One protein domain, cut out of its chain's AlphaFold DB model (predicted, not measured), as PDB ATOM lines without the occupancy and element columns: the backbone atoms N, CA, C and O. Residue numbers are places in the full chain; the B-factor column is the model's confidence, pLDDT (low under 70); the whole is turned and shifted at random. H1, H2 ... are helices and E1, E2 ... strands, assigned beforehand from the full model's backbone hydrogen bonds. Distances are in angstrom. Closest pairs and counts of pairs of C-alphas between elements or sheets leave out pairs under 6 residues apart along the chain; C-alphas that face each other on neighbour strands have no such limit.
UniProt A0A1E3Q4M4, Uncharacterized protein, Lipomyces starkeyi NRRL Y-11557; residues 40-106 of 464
ATOM      1  N   GLN A  40       1.713  21.769 114.047       61.22
ATOM      2  CA  GLN A  40       1.996  22.317 115.386       61.22
ATOM      3  C   GLN A  40       1.083  23.496 115.751       61.22
ATOM      4  O   GLN A  40       0.820  23.754 116.921       61.22
ATOM      5  N   GLN A  41       0.612  24.239 114.755       70.25
ATOM      6  CA  GLN A  41      -0.280  25.368 114.963       70.25
ATOM      7  C   GLN A  41      -1.712  24.914 115.262       70.25
ATOM      8  O   GLN A  41      -2.403  25.572 116.036       70.25
ATOM      9  N   TRP A  42      -2.148  23.792 114.681       72.75
ATOM     10  CA  TRP A  42      -3.477  23.232 114.928       72.75
ATOM     11  C   TRP A  42      -3.625  22.762 116.373       72.75
ATOM     12  O   TRP A  42      -4.643  23.054 116.995       72.75
ATOM     13  N   ASP A  43      -2.588  22.118 116.914       73.88
ATOM     14  CA  ASP A  43      -2.551  21.684 118.313       73.88
ATOM     15  C   ASP A  43      -2.708  22.858 119.280       73.88
ATOM     16  O   ASP A  43      -3.576  22.851 120.149       73.88
ATOM     17  N   LYS A  44      -1.948  23.937 119.045       72.81
ATOM     18  CA  LYS A  44      -2.061  25.185 119.817       72.81
ATOM     19  C   LYS A  44      -3.459  25.784 119.760       72.81
ATOM     20  O   LYS A  44      -3.923  26.369 120.729       72.81
ATOM     21  N   TRP A  45      -4.130  25.643 118.624       75.12
ATOM     22  CA  TRP A  45      -5.503  26.104 118.456       75.12
ATOM     23  C   TRP A  45      -6.519  25.177 119.127       75.12
ATOM     24  O   TRP A  45      -7.697  25.505 119.131       75.12
ATOM     25  N   GLY A  46      -6.099  24.043 119.695       78.75
ATOM     26  CA  GLY A  46      -6.957  23.038 120.321       78.75
ATOM     27  C   GLY A  46      -7.594  22.059 119.329       78.75
ATOM     28  O   GLY A  46      -8.575  21.393 119.665       78.75
ATOM     29  N   PHE A  47      -7.079  21.984 118.098       84.50
ATOM     30  CA  PHE A  47      -7.481  20.994 117.102       84.50
ATOM     31  C   PHE A  47      -6.546  19.780 117.127       84.50
ATOM     32  O   PHE A  47      -5.365  19.916 117.433       84.50
ATOM     33  N   PRO A  48      -7.033  18.581 116.758       84.44
ATOM     34  CA  PRO A  48      -6.178  17.405 116.706       84.44
ATOM     35  C   PRO A  48      -5.057  17.576 115.671       84.44
ATOM     36  O   PRO A  48      -5.293  18.020 114.548       84.44
ATOM     37  N   ILE A  49      -3.850  17.145 116.038       81.06
ATOM     38  CA  ILE A  49      -2.676  17.047 115.154       81.06
ATOM     39  C   ILE A  49      -2.934  16.039 114.028       81.06
ATOM     40  O   ILE A  49      -2.693  16.315 112.852       81.06
ATOM     41  N   PHE A  50      -3.461  14.864 114.379       84.81
ATOM     42  CA  PHE A  50      -3.679  13.766 113.443       84.81
ATOM     43  C   PHE A  50      -5.147  13.629 113.058       84.81
ATOM     44  O   PHE A  50      -6.033  13.557 113.909       84.81
ATOM     45  N   TRP A  51      -5.386  13.541 111.752       88.44
ATOM     46  CA  TRP A  51      -6.718  13.472 111.158       88.44
ATOM     47  C   TRP A  51      -6.900  12.087 110.510       88.44
ATOM     48  O   TRP A  51      -6.567  11.925 109.333       88.44
ATOM     49  N   PRO A  52      -7.383  11.065 111.251       90.88
ATOM     50  CA  PRO A  52      -7.628   9.712 110.735       90.88
ATOM     51  C   PRO A  52      -8.899   9.676 109.871       90.88
ATOM     52  O   PRO A  52      -9.924   9.124 110.263       90.88
ATOM     53  N   LEU A  53      -8.865  10.354 108.723       92.94
ATOM     54  CA  LEU A  53     -10.021  10.584 107.845       92.94
ATOM     55  C   LEU A  53      -9.760  10.153 106.390       92.94
ATOM     56  O   LEU A  53     -10.543  10.494 105.502       92.94
ATOM     57  N   CYS A  54      -8.643   9.473 106.132       92.69
ATOM     58  CA  CYS A  54      -8.156   9.100 104.805       92.69
ATOM     59  C   CYS A  54      -7.885   7.590 104.711       92.69
ATOM     60  O   CYS A  54      -6.841   7.181 104.192       92.69
ATOM     61  N   GLU A  55      -8.795   6.750 105.210       91.25
ATOM     62  CA  GLU A  55      -8.643   5.291 105.148       91.25
ATOM     63  C   GLU A  55      -8.586   4.821 103.692       91.25
ATOM     64  O   GLU A  55      -7.751   3.988 103.342       91.25
ATOM     65  N   SER A  56      -9.368   5.435 102.797       88.06
ATOM     66  CA  SER A  56      -9.355   5.070 101.376       88.06
ATOM     67  C   SER A  56      -8.019   5.362 100.680       88.06
ATOM     68  O   SER A  56      -7.782   4.862  99.586       88.06
ATOM     69  N   SER A  57      -7.167   6.211 101.265       84.25
ATOM     70  CA  SER A  57      -5.834   6.535 100.733       84.25
ATOM     71  C   SER A  57      -4.723   5.684 101.338       84.25
ATOM     72  O   SER A  57      -3.560   5.849 100.967       84.25
ATOM     73  N   ARG A  58      -5.049   4.805 102.293       83.94
ATOM     74  CA  ARG A  58      -4.067   3.929 102.930       83.94
ATOM     75  C   ARG A  58      -3.500   2.940 101.923       83.94
ATOM     76  O   ARG A  58      -2.288   2.867 101.782       83.94
ATOM     77  N   SER A  59      -4.371   2.215 101.225       84.75
ATOM     78  CA  SER A  59      -3.988   1.298 100.151       84.75
ATOM     79  C   SER A  59      -3.801   2.081  98.858       84.75
ATOM     80  O   SER A  59      -4.762   2.570  98.268       84.75
ATOM     81  N   SER A  60      -2.556   2.206  98.420       85.19
ATOM     82  CA  SER A  60      -2.192   2.950  97.220       85.19
ATOM     83  C   SER A  60      -1.615   2.020  96.159       85.19
ATOM     84  O   SER A  60      -1.015   0.987  96.458       85.19
ATOM     85  N   ARG A  61      -1.808   2.393  94.890       88.94
ATOM     86  CA  ARG A  61      -1.252   1.687  93.732       88.94
ATOM     87  C   ARG A  61      -0.370   2.644  92.947       88.94
ATOM     88  O   ARG A  61      -0.856   3.655  92.446       88.94
ATOM     89  N   ALA A  62       0.910   2.320  92.826       87.44
ATOM     90  CA  ALA A  62       1.857   3.059  92.001       87.44
ATOM     91  C   ALA A  62       2.082   2.344  90.663       87.44
ATOM     92  O   ALA A  62       2.159   1.116  90.612       87.44
ATOM     93  N   GLY A  63       2.216   3.110  89.579       89.62
ATOM     94  CA  GLY A  63       2.715   2.582  88.311       89.62
ATOM     95  C   GLY A  63       4.233   2.425  88.375       89.62
ATOM     96  O   GLY A  63       4.936   3.397  88.639       89.62
ATOM     97  N   LEU A  64       4.738   1.221  88.126       87.69
ATOM     98  CA  LEU A  64       6.166   0.927  88.032       87.69
ATOM     99  C   LEU A  64       6.545   0.571  86.599       87.69
ATOM    100  O   LEU A  64       5.815  -0.143  85.916       87.69
ATOM    101  N   ILE A  65       7.720   1.016  86.163       89.06
ATOM    102  CA  ILE A  65       8.303   0.590  84.891       89.06
ATOM    103  C   ILE A  65       9.151  -0.646  85.160       89.06
ATOM    104  O   ILE A  65      10.123  -0.580  85.911       89.06
ATOM    105  N   ASN A  66       8.819  -1.765  84.518       84.94
ATOM    106  CA  ASN A  66       9.690  -2.933  84.527       84.94
ATOM    107  C   ASN A  66      10.599  -2.906  83.282       84.94
ATOM    108  O   ASN A  66      10.120  -3.168  82.171       84.94
ATOM    109  N   PRO A  67      11.911  -2.622  83.429       85.19
ATOM    110  CA  PRO A  67      12.809  -2.446  82.287       85.19
ATOM    111  C   PRO A  67      13.034  -3.740  81.496       85.19
ATOM    112  O   PRO A  67      13.348  -3.675  80.310       85.19
ATOM    113  N   LYS A  68      12.842  -4.915  82.116       88.25
ATOM    114  CA  LYS A  68      13.048  -6.215  81.458       88.25
ATOM    115  C   LYS A  68      11.939  -6.544  80.462       88.25
ATOM    116  O   LYS A  68      12.213  -7.140  79.429       88.25
ATOM    117  N   ILE A  69      10.704  -6.144  80.765       86.62
ATOM    118  CA  ILE A  69       9.525  -6.447  79.935       86.62
ATOM    119  C   ILE A  69       8.970  -5.222  79.201       86.62
ATOM    120  O   ILE A  69       8.031  -5.364  78.427       86.62
ATOM    121  N   LYS A  70       9.536  -4.024  79.425       84.25
ATOM    122  CA  LYS A  70       9.088  -2.746  78.833       84.25
ATOM    123  C   LYS A  70       7.583  -2.488  79.016       84.25
ATOM    124  O   LYS A  70       6.943  -1.881  78.161       84.25
ATOM    125  N   GLN A  71       7.020  -2.950  80.131       87.44
ATOM    126  CA  GLN A  71       5.614  -2.767  80.488       87.44
ATOM    127  C   GLN A  71       5.493  -2.006  81.805       87.44
ATOM    128  O   GLN A  71       6.378  -2.066  82.665       87.44
ATOM    129  N   VAL A  72       4.371  -1.302  81.946       86.19
ATOM    130  CA  VAL A  72       3.957  -0.706  83.214       86.19
ATOM    131  C   VAL A  72       3.291  -1.793  84.053       86.19
ATOM    132  O   VAL A  72       2.339  -2.429  83.613       86.19
ATOM    133  N   THR A  73       3.800  -1.999  85.259       88.38
ATOM    134  CA  THR A  73       3.223  -2.875  86.287       88.38
ATOM    135  C   THR A  73       2.662  -2.035  87.431       88.38
ATOM    136  O   THR A  73       2.943  -0.842  87.517       88.38
ATOM    137  N   THR A  74       1.900  -2.639  88.337       89.62
ATOM    138  CA  THR A  74       1.377  -1.964  89.533       89.62
ATOM    139  C   THR A  74       2.098  -2.434  90.791       89.62
ATOM    140  O   THR A  74       2.292  -3.634  90.966       89.62
ATOM    141  N   PHE A  75       2.455  -1.505  91.676       88.75
ATOM    142  CA  PHE A  75       2.954  -1.788  93.023       88.75
ATOM    143  C   PHE A  75       1.933  -1.339  94.055       88.75
ATOM    144  O   PHE A  75       1.577  -0.160  94.110       88.75
ATOM    145  N   GLU A  76       1.443  -2.294  94.833       92.12
ATOM    146  CA  GLU A  76       0.496  -2.050  95.914       92.12
ATOM    147  C   GLU A  76       1.273  -1.815  97.209       92.12
ATOM    148  O   GLU A  76       2.182  -2.577  97.537       92.12
ATOM    149  N   TYR A  77       0.936  -0.749  97.931       88.69
ATOM    150  CA  TYR A  77       1.563  -0.423  99.207       88.69
ATOM    151  C   TYR A  77       0.564   0.201 100.172       88.69
ATOM    152  O   TYR A  77      -0.425   0.816  99.760       88.69
ATOM    153  N   GLU A  78       0.845   0.066 101.466       87.62
ATOM    154  CA  GLU A  78       0.128   0.781 102.513       87.62
ATOM    155  C   GLU A  78       0.952   1.971 103.005       87.62
ATOM    156  O   GLU A  78       2.144   1.837 103.282       87.62
ATOM    157  N   ARG A  79       0.324   3.147 103.101       84.88
ATOM    158  CA  ARG A  79       0.953   4.337 103.678       84.88
ATOM    159  C   ARG A  79       0.631   4.448 105.167       84.88
ATOM    160  O   ARG A  79      -0.539   4.548 105.534       84.88
ATOM    161  N   GLU A  80       1.668   4.570 105.987       80.50
ATOM    162  CA  GLU A  80       1.578   4.953 107.401       80.50
ATOM    163  C   GLU A  80       2.377   6.247 107.657       80.50
ATOM    164  O   GLU A  80       3.189   6.652 106.824       80.50
ATOM    165  N   ILE A  81       2.070   6.959 108.748       80.19
ATOM    166  CA  ILE A  81       2.772   8.191 109.146       80.19
ATOM    167  C   ILE A  81       3.528   7.925 110.442       80.19
ATOM    168  O   ILE A  81       2.922   7.547 111.448       80.19
ATOM    169  N   GLU A  82       4.830   8.177 110.406       78.81
ATOM    170  CA  GLU A  82       5.690   8.214 111.585       78.81
ATOM    171  C   GLU A  82       5.665   9.611 112.216       78.81
ATOM    172  O   GLU A  82       5.532  10.630 111.532       78.81
ATOM    173  N   THR A  83       5.777   9.661 113.539       74.38
ATOM    174  CA  THR A  83       5.916  10.885 114.322       74.38
ATOM    175  C   THR A  83       6.979  10.708 115.398       74.38
ATOM    176  O   THR A  83       7.332   9.586 115.756       74.38
ATOM    177  N   LEU A  84       7.478  11.830 115.908       73.38
ATOM    178  CA  LEU A  84       8.443  11.885 116.999       73.38
ATOM    179  C   LEU A  84       7.763  12.520 118.209       73.38
ATOM    180  O   LEU A  84       6.936  13.420 118.045       73.38
ATOM    181  N   THR A  85       8.122  12.073 119.408       67.56
ATOM    182  CA  THR A  85       7.682  12.711 120.657       67.56
ATOM    183  C   THR A  85       8.836  13.476 121.287       67.56
ATOM    184  O   THR A  85       9.997  13.201 120.993       67.56
ATOM    185  N   GLU A  86       8.533  14.454 122.142       68.81
ATOM    186  CA  GLU A  86       9.574  15.192 122.875       68.81
ATOM    187  C   GLU A  86      10.292  14.310 123.911       68.81
ATOM    188  O   GLU A  86      11.447  14.563 124.241       68.81
ATOM    189  N   GLU A  87       9.621  13.262 124.397       68.81
ATOM    190  CA  GLU A  87      10.120  12.357 125.438       68.81
ATOM    191  C   GLU A  87      10.957  11.195 124.867       68.81
ATOM    192  O   GLU A  87      11.934  10.783 125.490       68.81
ATOM    193  N   ASP A  88      10.609  10.696 123.675       68.12
ATOM    194  CA  ASP A  88      11.328   9.637 122.957       68.12
ATOM    195  C   ASP A  88      11.456   9.994 121.457       68.12
ATOM    196  O   ASP A  88      10.436  10.095 120.757       68.12
ATOM    197  N   PRO A  89      12.689  10.182 120.939       67.06
ATOM    198  CA  PRO A  89      12.945  10.470 119.529       67.06
ATOM    199  C   PRO A  89      12.867   9.223 118.632       67.06
ATOM    200  O   PRO A  89      13.177   9.306 117.443       67.06
ATOM    201  N   SER A  90      12.500   8.060 119.170       66.94
ATOM    202  CA  SER A  90      12.218   6.876 118.363       66.94
ATOM    203  C   SER A  90      10.972   7.116 117.499       66.94
ATOM    204  O   SER A  90       9.981   7.662 117.991       66.94
ATOM    205  N   PRO A  91      10.975   6.719 116.211       63.22
ATOM    206  CA  PRO A  91       9.806   6.870 115.356       63.22
ATOM    207  C   PRO A  91       8.645   6.040 115.910       63.22
ATOM    208  O   PRO A  91       8.717   4.814 116.004       63.22
ATOM    209  N   LEU A  92       7.561   6.722 116.276       65.25
ATOM    210  CA  LEU A  92       6.300   6.114 116.680       65.25
ATOM    211  C   LEU A  92       5.294   6.242 115.541       65.25
ATOM    212  O   LEU A  92       5.257   7.243 114.826       65.25
ATOM    213  N   PHE A  93       4.404   5.262 115.394       66.62
ATOM    214  CA  PHE A  93       3.246   5.450 114.527       66.62
ATOM    215  C   PHE A  93       2.364   6.554 115.106       66.62
ATOM    216  O   PHE A  93       1.954   6.479 116.265       66.62
ATOM    217  N   ALA A  94       2.037   7.543 114.270       59.31
ATOM    218  CA  ALA A  94       1.423   8.820 114.632       59.31
ATOM    219  C   ALA A  94       0.228   8.769 115.598       59.31
ATOM    220  O   ALA A  94      -0.106   9.758 116.229       59.31
ATOM    221  N   THR A  95      -0.470   7.647 115.725       58.28
ATOM    222  CA  THR A  95      -1.715   7.589 116.501       58.28
ATOM    223  C   THR A  95      -1.855   6.345 117.365       58.28
ATOM    224  O   THR A  95      -2.982   5.910 117.607       58.28
ATOM    225  N   ALA A  96      -0.744   5.752 117.817       59.25
ATOM    226  CA  ALA A  96      -0.778   4.546 118.651       59.25
ATOM    227  C   ALA A  96      -1.691   3.441 118.056       59.25
ATOM    228  O   ALA A  96      -2.420   2.758 118.772       59.25
ATOM    229  N   GLY A  97      -1.694   3.313 116.719       61.91
ATOM    230  CA  GLY A  97      -2.449   2.292 115.986       61.91
ATOM    231  C   GLY A  97      -3.670   2.754 115.175       61.91
ATOM    232  O   GLY A  97      -4.293   1.897 114.545       61.91
ATOM    233  N   LYS A  98      -4.038   4.050 115.118       68.44
ATOM    234  CA  LYS A  98      -5.062   4.499 114.144       68.44
ATOM    235  C   LYS A  98      -4.469   4.596 112.734       68.44
ATOM    236  O   LYS A  98      -3.340   5.027 112.514       68.44
ATOM    237  N   LYS A  99      -5.263   4.181 111.753       78.50
ATOM    238  CA  LYS A  99      -4.871   4.121 110.343       78.50
ATOM    239  C   LYS A  99      -5.544   5.243 109.548       78.50
ATOM    240  O   LYS A  99      -6.341   6.002 110.098       78.50
ATOM    241  N   GLY A 100      -5.142   5.415 108.288       86.31
ATOM    242  CA  GLY A 100      -5.755   6.414 107.408       86.31
ATOM    243  C   GLY A 100      -5.460   7.866 107.802       86.31
ATOM    244  O   GLY A 100      -6.316   8.735 107.636       86.31
ATOM    245  N   ILE A 101      -4.270   8.149 108.345       88.19
ATOM    246  CA  ILE A 101      -3.876   9.513 108.724       88.19
ATOM    247  C   ILE A 101      -3.671  10.364 107.473       88.19
ATOM    248  O   ILE A 101      -2.792  10.088 106.653       88.19
ATOM    249  N   CYS A 102      -4.475  11.411 107.339       89.50
ATOM    250  CA  CYS A 102      -4.351  12.393 106.274       89.50
ATOM    251  C   CYS A 102      -3.099  13.269 106.449       89.50
ATOM    252  O   CYS A 102      -2.740  13.621 107.571       89.50
ATOM    253  N   THR A 103      -2.473  13.675 105.344       87.94
ATOM    254  CA  THR A 103      -1.480  14.763 105.332       87.94
ATOM    255  C   THR A 103      -2.167  16.127 105.240       87.94
ATOM    256  O   THR A 103      -3.381  16.207 105.036       87.94
ATOM    257  N   GLU A 104      -1.400  17.213 105.356       88.38
ATOM    258  CA  GLU A 104      -1.890  18.577 105.133       88.38
ATOM    259  C   GLU A 104      -2.568  18.706 103.760       88.38
ATOM    260  O   GLU A 104      -2.070  18.217 102.742       88.38
ATOM    261  N   GLY A 105      -3.748  19.322 103.736       92.50
ATOM    262  CA  GLY A 105      -4.512  19.542 102.516       92.50
ATOM    263  C   GLY A 105      -4.977  18.306 101.756       92.50
ATOM    264  O   GLY A 105      -5.376  18.452 100.593       92.50
ATOM    265  N   GLN A 106      -4.905  17.113 102.345       94.69
ATOM    266  CA  GLN A 106      -5.327  15.872 101.707       94.69
ATOM    267  C   GLN A 106      -6.856  15.779 101.683       94.69
ATOM    268  O   GLN A 106      -7.529  16.068 102.675       94.69
TER     269      GLN A 106
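This is residues 40 to 106 of the 464 residues of an uncharacterized protein of Lipomyces starkeyi NRRL Y-11557 (UniProt A0A1E3Q4M4). With little regular structure, this is a rod: a long two-stranded hairpin, E1 and E2, makes one end, loops make most of the rest, and the short helix H1 lies toward the other end. The 67 printed residues hold H1, E1 and E2 in that order, with 21 residues in these named elements, mixed in class; the sheet, E1 - E2, is antiparallel. The whole is only just extended, close to loose, with a radius of gyration of the C-alphas of 16.4 A and spans of 52 by 25 by 20 A.

E1, residues 59 to 66, and E2, residues 71 to 78, form a hairpin with a tight link, their directions at 151 degrees. C-alphas 61 and 76 face each other at 4.7 A. N 64 and O 73, 2.8 A apart, are within hydrogen-bond range. H1, residues 40 to 44, is apart from E2; its O i to N i+4 pair is within hydrogen-bond range. Residues 82 to 83 pair antiparallel with residues 92 to 93.

E1 is 21.2 A long, E2 23.0 A and H1 6.7 A. C-alpha 40 is at (1.996, 22.317, 115.386) and C-alpha 78 at (0.128, 0.781, 102.513).

The C-alphas farthest apart, of Gly 46 and Ile 69, are 52.7 A apart. The printed part has no cut; H1 to E1 is a long link. Confidence is low, under 70, at residue 40 and residues 85 to 98.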